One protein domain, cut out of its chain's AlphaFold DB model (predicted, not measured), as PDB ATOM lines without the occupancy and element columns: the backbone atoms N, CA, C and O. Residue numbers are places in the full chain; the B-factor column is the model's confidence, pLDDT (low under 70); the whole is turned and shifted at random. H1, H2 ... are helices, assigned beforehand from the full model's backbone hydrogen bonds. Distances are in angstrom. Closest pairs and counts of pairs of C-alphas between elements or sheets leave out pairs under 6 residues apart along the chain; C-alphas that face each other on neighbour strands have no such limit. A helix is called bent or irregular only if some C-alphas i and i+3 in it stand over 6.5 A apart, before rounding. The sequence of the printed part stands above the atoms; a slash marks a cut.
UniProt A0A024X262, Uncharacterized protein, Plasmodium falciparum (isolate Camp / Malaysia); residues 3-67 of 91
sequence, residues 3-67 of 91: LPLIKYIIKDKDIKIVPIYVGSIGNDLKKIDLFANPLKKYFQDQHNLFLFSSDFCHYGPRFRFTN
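Overview. This is residues 3 to 67 of the 91 residues of an uncharacterized protein of Plasmodium falciparum (isolate Camp / Malaysia) (UniProt A0A024X262). There is little regular structure here: a thin, open, flat frame has its longest helix, H2, on one side and the short H1 apart from it. A long stretch, residues 11 to 28, joins the two, and after H2 the chain folds back and runs out to residue 67 with no further named element. The printed part has 65 residues, 23 of them in the two helices, H1 then H2, with no named strand; the class is all helix. It is only just extended, close to loose, with a radius of gyration of the C-alphas of 16.3 A and spans of 44 by 33 by 16 A.

Arrangement. Look first at H2, residues 29 to 43: it is irregular, with C-alphas 38 and 41 7.0 A apart, and 7 of 11 O i to N i+4 pairs are within hydrogen-bond range. H1, residues 3 to 10, is apart from H2, and every such pair in it is within range.

Along the chain. Find C-alpha 29 at (-0.439, -36.742, -15.533); from there H2 runs 18.4 A to C-alpha 43. H1 begins at C-alpha 3, (-22.104, -45.027, -34.395), and runs 10.2 A.

Size, cuts and confidence. The C-alphas of Asp 14 and Asn 67, the two farthest apart, are 45.2 A apart. The link from H1 to H2 is long, the printed part has no cut, and no printed residue is under 70 in pLDDT.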
ATOM      1  N   LEU A   3     -21.534 -45.598 -33.169       93.81
ATOM      2  CA  LEU A   3     -22.104 -45.027 -34.395       93.81
ATOM      3  C   LEU A   3     -23.580 -45.398 -34.645       93.81
ATOM      4  O   LEU A   3     -24.335 -44.488 -34.981       93.81
ATOM      5  N   PRO A   4     -24.043 -46.651 -34.435       95.12
ATOM      6  CA  PRO A   4     -25.463 -46.971 -34.601       95.12
ATOM      7  C   PRO A   4     -26.371 -46.189 -33.641       95.12
ATOM      8  O   PRO A   4     -27.388 -45.643 -34.063       95.12
ATOM      9  N   LEU A   5     -25.978 -46.072 -32.366       95.38
ATOM     10  CA  LEU A   5     -26.732 -45.314 -31.365       95.38
ATOM     11  C   LEU A   5     -26.724 -43.811 -31.676       95.38
ATOM     12  O   LEU A   5     -27.760 -43.157 -31.597       95.38
ATOM     13  N   ILE A   6     -25.573 -43.272 -32.087       95.00
ATOM     14  CA  ILE A   6     -25.448 -41.875 -32.520       95.00
ATOM     15  C   ILE A   6     -26.385 -41.606 -33.703       95.00
ATOM     16  O   ILE A   6     -27.148 -40.646 -33.657       95.00
ATOM     17  N   LYS A   7     -26.389 -42.465 -34.733       94.88
ATOM     18  CA  LYS A   7     -27.286 -42.314 -35.891       94.88
ATOM     19  C   LYS A   7     -28.757 -42.353 -35.474       94.88
ATOM     20  O   LYS A   7     -29.538 -41.549 -35.972       94.88
ATOM     21  N   TYR A   8     -29.123 -43.237 -34.547       96.50
ATOM     22  CA  TYR A   8     -30.485 -43.316 -34.020       96.50
ATOM     23  C   TYR A   8     -30.927 -42.015 -33.322       96.50
ATOM     24  O   TYR A   8     -32.036 -41.536 -33.558       96.50
ATOM     25  N   ILE A   9     -30.057 -41.414 -32.503       95.12
ATOM     26  CA  ILE A   9     -30.359 -40.184 -31.749       95.12
ATOM     27  C   ILE A   9     -30.363 -38.949 -32.660       95.12
ATOM     28  O   ILE A   9     -31.254 -38.104 -32.572       95.12
ATOM     29  N   ILE A  10     -29.358 -38.829 -33.527       93.81
ATOM     30  CA  ILE A  10     -29.103 -37.621 -34.325       93.81
ATOM     31  C   ILE A  10     -29.965 -37.581 -35.593       93.81
ATOM     32  O   ILE A  10     -30.247 -36.495 -36.108       93.81
ATOM     33  N   LYS A  11     -30.466 -38.741 -36.040       94.69
ATOM     34  CA  LYS A  11     -31.318 -38.901 -37.224       94.69
ATOM     35  C   LYS A  11     -30.650 -38.292 -38.456       94.69
ATOM     36  O   LYS A  11     -29.614 -38.800 -38.886       94.69
ATOM     37  N   ASP A  12     -31.221 -37.222 -38.999       94.25
ATOM     38  CA  ASP A  12     -30.796 -36.589 -40.251       94.25
ATOM     39  C   ASP A  12     -30.166 -35.210 -40.035       94.25
ATOM     40  O   ASP A  12     -29.952 -34.470 -40.992       94.25
ATOM     41  N   LYS A  13     -29.859 -34.846 -38.781       93.69
ATOM     42  CA  LYS A  13     -29.081 -33.636 -38.509       93.69
ATOM     43  C   LYS A  13     -27.685 -33.788 -39.104       93.69
ATOM     44  O   LYS A  13     -27.028 -34.809 -38.901       93.69
ATOM     45  N   ASP A  14     -27.241 -32.741 -39.786       94.69
ATOM     46  CA  ASP A  14     -25.883 -32.669 -40.300       94.69
ATOM     47  C   ASP A  14     -24.907 -32.459 -39.140       94.69
ATOM     48  O   ASP A  14     -25.008 -31.492 -38.381       94.69
ATOM     49  N   ILE A  15     -24.002 -33.416 -38.961       95.19
ATOM     50  CA  ILE A  15     -22.988 -33.395 -37.915       95.19
ATOM     51  C   ILE A  15     -21.660 -33.900 -38.463       95.19
ATOM     52  O   ILE A  15     -21.597 -34.787 -39.315       95.19
ATOM     53  N   LYS A  16     -20.573 -33.400 -37.883       96.19
ATOM     54  CA  LYS A  16     -19.231 -33.917 -38.134       96.19
ATOM     55  C   LYS A  16     -18.790 -34.797 -36.972       96.19
ATOM     56  O   LYS A  16     -18.768 -34.355 -35.830       96.19
ATOM     57  N   ILE A  17     -18.385 -36.030 -37.272       95.62
ATOM     58  CA  ILE A  17     -17.791 -36.941 -36.286       95.62
ATOM     59  C   ILE A  17     -16.271 -36.904 -36.444       95.62
ATOM     60  O   ILE A  17     -15.750 -37.151 -37.531       95.62
ATOM     61  N   VAL A  18     -15.559 -36.619 -35.353       97.06
ATOM     62  CA  VAL A  18     -14.092 -36.659 -35.294       97.06
ATOM     63  C   VAL A  18     -13.674 -37.835 -34.407       97.06
ATOM     64  O   VAL A  18     -13.778 -37.734 -33.186       97.06
ATOM     65  N   PRO A  19     -13.244 -38.975 -34.979       95.94
ATOM     66  CA  PRO A  19     -12.799 -40.111 -34.184       95.94
ATOM     67  C   PRO A  19     -11.429 -39.822 -33.563       95.94
ATOM     68  O   PRO A  19     -10.485 -39.459 -34.262       95.94
ATOM     69  N   ILE A  20     -11.315 -40.022 -32.251       95.38
ATOM     70  CA  ILE A  20     -10.057 -39.899 -31.511       95.38
ATOM     71  C   ILE A  20      -9.768 -41.247 -30.860       95.38
ATOM     72  O   ILE A  20     -10.563 -41.744 -30.062       95.38
ATOM     73  N   TYR A  21      -8.635 -41.846 -31.217       93.69
ATOM     74  CA  TYR A  21      -8.167 -43.084 -30.606       93.69
ATOM     75  C   TYR A  21      -7.215 -42.768 -29.455       93.69
ATOM     76  O   TYR A  21      -6.249 -42.025 -29.627       93.69
ATOM     77  N   VAL A  22      -7.486 -43.353 -28.292       92.06
ATOM     78  CA  VAL A  22      -6.698 -43.148 -27.076       92.06
ATOM     79  C   VAL A  22      -6.013 -44.458 -26.711       92.06
ATOM     80  O   VAL A  22      -6.671 -45.473 -26.501       92.06
ATOM     81  N   GLY A  23      -4.680 -44.438 -26.675       90.44
ATOM     82  CA  GLY A  23      -3.871 -45.575 -26.235       90.44
ATOM     83  C   GLY A  23      -3.778 -45.684 -24.710       90.44
ATOM     84  O   GLY A  23      -4.465 -44.987 -23.969       90.44
ATOM     85  N   SER A  24      -2.878 -46.539 -24.219       89.06
ATOM     86  CA  SER A  24      -2.639 -46.675 -22.778       89.06
ATOM     87  C   SER A  24      -1.841 -45.485 -22.237       89.06
ATOM     88  O   SER A  24      -0.621 -45.411 -22.399       89.06
ATOM     89  N   ILE A  25      -2.544 -44.540 -21.615       90.06
ATOM     90  CA  ILE A  25      -1.943 -43.353 -20.985       90.06
ATOM     91  C   ILE A  25      -1.637 -43.593 -19.497       90.06
ATOM     92  O   ILE A  25      -0.700 -43.009 -18.954       90.06
ATOM     93  N   GLY A  26      -2.382 -44.501 -18.851       87.44
ATOM     94  CA  GLY A  26      -2.285 -44.776 -17.416       87.44
ATOM     95  C   GLY A  26      -2.609 -43.547 -16.561       87.44
ATOM     96  O   GLY A  26      -3.322 -42.650 -16.999       87.44
ATOM     97  N   ASN A  27      -2.042 -43.492 -15.354       90.25
ATOM     98  CA  ASN A  27      -2.174 -42.352 -14.434       90.25
ATOM     99  C   ASN A  27      -1.024 -41.333 -14.589       90.25
ATOM    100  O   ASN A  27      -0.677 -40.627 -13.643       90.25
ATOM    101  N   ASP A  28      -0.380 -41.292 -15.759       95.00
ATOM    102  CA  ASP A  28       0.714 -40.362 -16.043       95.00
ATOM    103  C   ASP A  28       0.146 -38.982 -16.396       95.00
ATOM    104  O   ASP A  28      -0.246 -38.720 -17.537       95.00
ATOM    105  N   LEU A  29       0.114 -38.091 -15.401       93.25
ATOM    106  CA  LEU A  29      -0.439 -36.742 -15.533       93.25
ATOM    107  C   LEU A  29       0.188 -35.953 -16.688       93.25
ATOM    108  O   LEU A  29      -0.523 -35.250 -17.395       93.25
ATOM    109  N   LYS A  30       1.489 -36.125 -16.958       95.19
ATOM    110  CA  LYS A  30       2.153 -35.402 -18.055       95.19
ATOM    111  C   LYS A  30       1.622 -35.846 -19.413       95.19
ATOM    112  O   LYS A  30       1.416 -35.016 -20.296       95.19
ATOM    113  N   LYS A  31       1.397 -37.149 -19.594       94.44
ATOM    114  CA  LYS A  31       0.816 -37.675 -20.836       94.44
ATOM    115  C   LYS A  31      -0.651 -37.282 -20.985       94.44
ATOM    116  O   LYS A  31      -1.071 -36.971 -22.097       94.44
ATOM    117  N   ILE A  32      -1.404 -37.272 -19.883       94.44
ATOM    118  CA  ILE A  32      -2.793 -36.798 -19.866       94.44
ATOM    119  C   ILE A  32      -2.844 -35.326 -20.288       94.44
ATOM    120  O   ILE A  32      -3.584 -35.001 -21.210       94.44
ATOM    121  N   ASP A  33      -2.011 -34.465 -19.704       94.88
ATOM    122  CA  ASP A  33      -1.956 -33.038 -20.039       94.88
ATOM    123  C   ASP A  33      -1.572 -32.803 -21.504       94.88
ATOM    124  O   ASP A  33      -2.206 -32.005 -22.197       94.88
ATOM    125  N   LEU A  34      -0.565 -33.521 -22.012       94.62
ATOM    126  CA  LEU A  34      -0.153 -33.440 -23.417       94.62
ATOM    127  C   LEU A  34      -1.281 -33.830 -24.381       94.62
ATOM    128  O   LEU A  34      -1.404 -33.234 -25.451       94.62
ATOM    129  N   PHE A  35      -2.106 -34.808 -24.005       94.00
ATOM    130  CA  PHE A  35      -3.247 -35.248 -24.800       94.00
ATOM    131  C   PHE A  35      -4.455 -34.302 -24.675       94.00
ATOM    132  O   PHE A  35      -5.102 -33.987 -25.674       94.00
ATOM    133  N   ALA A  36      -4.762 -33.833 -23.466       94.25
ATOM    134  CA  ALA A  36      -5.962 -33.053 -23.173       94.25
ATOM    135  C   ALA A  36      -5.838 -31.580 -23.587       94.25
ATOM    136  O   ALA A  36      -6.804 -30.999 -24.086       94.25
ATOM    137  N   ASN A  37      -4.658 -30.968 -23.432       96.44
ATOM    138  CA  ASN A  37      -4.464 -29.537 -23.691       96.44
ATOM    139  C   ASN A  37      -4.873 -29.102 -25.114       96.44
ATOM    140  O   ASN A  37      -5.605 -28.116 -25.234       96.44
ATOM    141  N   PRO A  38      -4.506 -29.816 -26.197       96.12
ATOM    142  CA  PRO A  38      -4.950 -29.463 -27.550       96.12
ATOM    143  C   PRO A  38      -6.469 -29.575 -27.759       96.12
ATOM    144  O   PRO A  38      -7.033 -28.861 -28.592       96.12
ATOM    145  N   LEU A  39      -7.135 -30.462 -27.010       96.94
ATOM    146  CA  LEU A  39      -8.576 -30.712 -27.105       96.94
ATOM    147  C   LEU A  39      -9.405 -29.711 -26.292       96.94
ATOM    148  O   LEU A  39     -10.586 -29.525 -26.588       96.94
ATOM    149  N   LYS A  40      -8.788 -29.023 -25.323       96.81
ATOM    150  CA  LYS A  40      -9.450 -28.106 -24.384       96.81
ATOM    151  C   LYS A  40     -10.361 -27.085 -25.069       96.81
ATOM    152  O   LYS A  40     -11.510 -26.938 -24.670       96.81
ATOM    153  N   LYS A  41      -9.888 -26.432 -26.134       97.00
ATOM    154  CA  LYS A  41     -10.682 -25.425 -26.861       97.00
ATOM    155  C   LYS A  41     -11.955 -25.993 -27.497       97.00
ATOM    156  O   LYS A  41     -12.950 -25.292 -27.583       97.00
ATOM    157  N   TYR A  42     -11.926 -27.254 -27.935       97.38
ATOM    158  CA  TYR A  42     -13.097 -27.918 -28.507       97.38
ATOM    159  C   TYR A  42     -14.051 -28.376 -27.409       97.38
ATOM    160  O   TYR A  42     -15.258 -28.331 -27.604       97.38
ATOM    161  N   PHE A  43     -13.509 -28.795 -26.263       96.62
ATOM    162  CA  PHE A  43     -14.286 -29.218 -25.098       96.62
ATOM    163  C   PHE A  43     -15.077 -28.066 -24.465       96.62
ATOM    164  O   PHE A  43     -16.185 -28.273 -23.987       96.62
ATOM    165  N   GLN A  44     -14.522 -26.853 -24.482       96.00
ATOM    166  CA  GLN A  44     -15.164 -25.653 -23.932       96.00
ATOM    167  C   GLN A  44     -16.229 -25.033 -24.855       96.00
ATOM    168  O   GLN A  44     -16.977 -24.160 -24.424       96.00
ATOM    169  N   ASP A  45     -16.298 -25.454 -26.117       97.44
ATOM    170  CA  ASP A  45     -17.287 -24.959 -27.071       97.44
ATOM    171  C   ASP A  45     -18.591 -25.758 -26.952       97.44
ATOM    172  O   ASP A  45     -18.629 -26.961 -27.214       97.44
ATOM    173  N   GLN A  46     -19.671 -25.065 -26.586       96.19
ATOM    174  CA  GLN A  46     -20.995 -25.647 -26.346       96.19
ATOM    175  C   GLN A  46     -21.651 -26.250 -27.599       96.19
ATOM    176  O   GLN A  46     -22.630 -26.987 -27.477       96.19
ATOM    177  N   HIS A  47     -21.131 -25.967 -28.796       95.25
ATOM    178  CA  HIS A  47     -21.602 -26.589 -30.038       95.25
ATOM    179  C   HIS A  47     -20.996 -27.978 -30.274       95.25
ATOM    180  O   HIS A  47     -21.458 -28.706 -31.155       95.25
ATOM    181  N   ASN A  48     -19.976 -28.361 -29.498       96.75
ATOM    182  CA  ASN A  48     -19.336 -29.665 -29.589       96.75
ATOM    183  C   ASN A  48     -19.871 -30.623 -28.521       96.75
ATOM    184  O   ASN A  48     -20.206 -30.241 -27.404       96.75
ATOM    185  N   LEU A  49     -19.878 -31.912 -28.858       94.69
ATOM    186  CA  LEU A  49     -20.166 -32.995 -27.926       94.69
ATOM    187  C   LEU A  49     -18.958 -33.929 -27.850       94.69
ATOM    188  O   LEU A  49     -18.517 -34.462 -28.869       94.69
ATOM    189  N   PHE A  50     -18.467 -34.178 -26.637       96.12
ATOM    190  CA  PHE A  50     -17.459 -35.201 -26.380       96.12
ATOM    191  C   PHE A  50     -18.132 -36.495 -25.932       96.12
ATOM    192  O   PHE A  50     -18.779 -36.546 -24.889       96.12
ATOM    193  N   LEU A  51     -17.961 -37.553 -26.725       94.81
ATOM    194  CA  LEU A  51     -18.464 -38.884 -26.412       94.81
ATOM    195  C   LEU A  51     -17.311 -39.799 -25.999       94.81
ATOM    196  O   LEU A  51     -16.488 -40.188 -26.828       94.81
ATOM    197  N   PHE A  52     -17.288 -40.184 -24.725       93.19
ATOM    198  CA  PHE A  52     -16.291 -41.102 -24.183       93.19
ATOM    199  C   PHE A  52     -16.794 -42.546 -24.245       93.19
ATOM    200  O   PHE A  52     -17.866 -42.879 -23.744       93.19
ATOM    201  N   SER A  53     -16.010 -43.414 -24.880       92.81
ATOM    202  CA  SER A  53     -16.280 -44.849 -24.975       92.81
ATOM    203  C   SER A  53     -15.477 -45.595 -23.913       92.81
ATOM    204  O   SER A  53     -14.340 -45.968 -24.184       92.81
ATOM    205  N   SER A  54     -16.064 -45.842 -22.744       89.44
ATOM    206  CA  SER A  54     -15.439 -46.654 -21.692       89.44
ATOM    207  C   SER A  54     -16.393 -47.729 -21.192       89.44
ATOM    208  O   SER A  54     -17.598 -47.498 -21.096       89.44
ATOM    209  N   ASP A  55     -15.842 -48.890 -20.852       87.44
ATOM    210  CA  ASP A  55     -16.470 -49.817 -19.915       87.44
ATOM    211  C   ASP A  55     -16.066 -49.456 -18.475       87.44
ATOM    212  O   ASP A  55     -15.263 -48.547 -18.248       87.44
ATOM    213  N   PHE A  56     -16.683 -50.120 -17.496       82.44
ATOM    214  CA  PHE A  56     -16.346 -49.936 -16.085       82.44
ATOM    215  C   PHE A  56     -15.333 -50.975 -15.609       82.44
ATOM    216  O   PHE A  56     -14.228 -50.642 -15.192       82.44
ATOM    217  N   CYS A  57     -15.738 -52.246 -15.607       82.50
ATOM    218  CA  CYS A  57     -14.944 -53.328 -15.049       82.50
ATOM    219  C   CYS A  57     -15.133 -54.608 -15.858       82.50
ATOM    220  O   CYS A  57     -16.255 -55.059 -16.093       82.50
ATOM    221  N   HIS A  58     -14.010 -55.226 -16.209       85.62
ATOM    222  CA  HIS A  58     -13.962 -56.587 -16.715       85.62
ATOM    223  C   HIS A  58     -13.746 -57.556 -15.552       85.62
ATOM    224  O   HIS A  58     -12.620 -57.772 -15.108       85.62
ATOM    225  N   TYR A  59     -14.838 -58.126 -15.045       86.38
ATOM    226  CA  TYR A  59     -14.809 -59.027 -13.897       86.38
ATOM    227  C   TYR A  59     -14.723 -60.501 -14.307       86.38
ATOM    228  O   TYR A  59     -15.397 -60.957 -15.230       86.38
ATOM    229  N   GLY A  60     -13.924 -61.264 -13.567       86.12
ATOM    230  CA  GLY A  60     -13.876 -62.717 -13.614       86.12
ATOM    231  C   GLY A  60     -12.469 -63.278 -13.834       86.12
ATOM    232  O   GLY A  60     -11.537 -62.550 -14.193       86.12
ATOM    233  N   PRO A  61     -12.296 -64.603 -13.667       89.19
ATOM    234  CA  PRO A  61     -10.993 -65.259 -13.788       89.19
ATOM    235  C   PRO A  61     -10.313 -65.021 -15.143       89.19
ATOM    236  O   PRO A  61      -9.099 -64.842 -15.201       89.19
ATOM    237  N   ARG A  62     -11.100 -64.927 -16.228       94.75
ATOM    238  CA  ARG A  62     -10.611 -64.625 -17.587       94.75
ATOM    239  C   ARG A  62      -9.837 -63.307 -17.659       94.75
ATOM    240  O   ARG A  62      -8.874 -63.208 -18.413       94.75
ATOM    241  N   PHE A  63     -10.250 -62.316 -16.878       90.12
ATOM    242  CA  PHE A  63      -9.644 -60.986 -16.846       90.12
ATOM    243  C   PHE A  63      -8.637 -60.831 -15.706       90.12
ATOM    244  O   PHE A  63      -8.092 -59.750 -15.514       90.12
ATOM    245  N   ARG A  64      -8.381 -61.912 -14.949       89.31
ATOM    246  CA  ARG A  64      -7.524 -61.919 -13.753       89.31
ATOM    247  C   ARG A  64      -7.950 -60.873 -12.716       89.31
ATOM    248  O   ARG A  64      -7.130 -60.397 -11.938       89.31
ATOM    249  N   PHE A  65      -9.238 -60.536 -12.699       84.50
ATOM    250  CA  PHE A  65      -9.815 -59.564 -11.785       84.50
ATOM    251  C   PHE A  65     -11.082 -60.146 -11.161       84.50
ATOM    252  O   PHE A  65     -12.167 -60.080 -11.728       84.50
ATOM    253  N   THR A  66     -10.933 -60.777  -9.998       81.81
ATOM    254  CA  THR A  66     -12.039 -61.383  -9.233       81.81
ATOM    255  C   THR A  66     -12.304 -60.670  -7.909       81.81
ATOM    256  O   THR A  66     -13.214 -61.052  -7.174       81.81
ATOM    257  N   ASN A  67     -11.539 -59.620  -7.606       73.31
ATOM    258  CA  ASN A  67     -11.622 -58.888  -6.352       73.31
ATOM    259  C   ASN A  67     -12.532 -57.662  -6.510       73.31
ATOM    260  O   ASN A  67     -12.067 -56.564  -6.817       73.31
TER     261      ASN A  67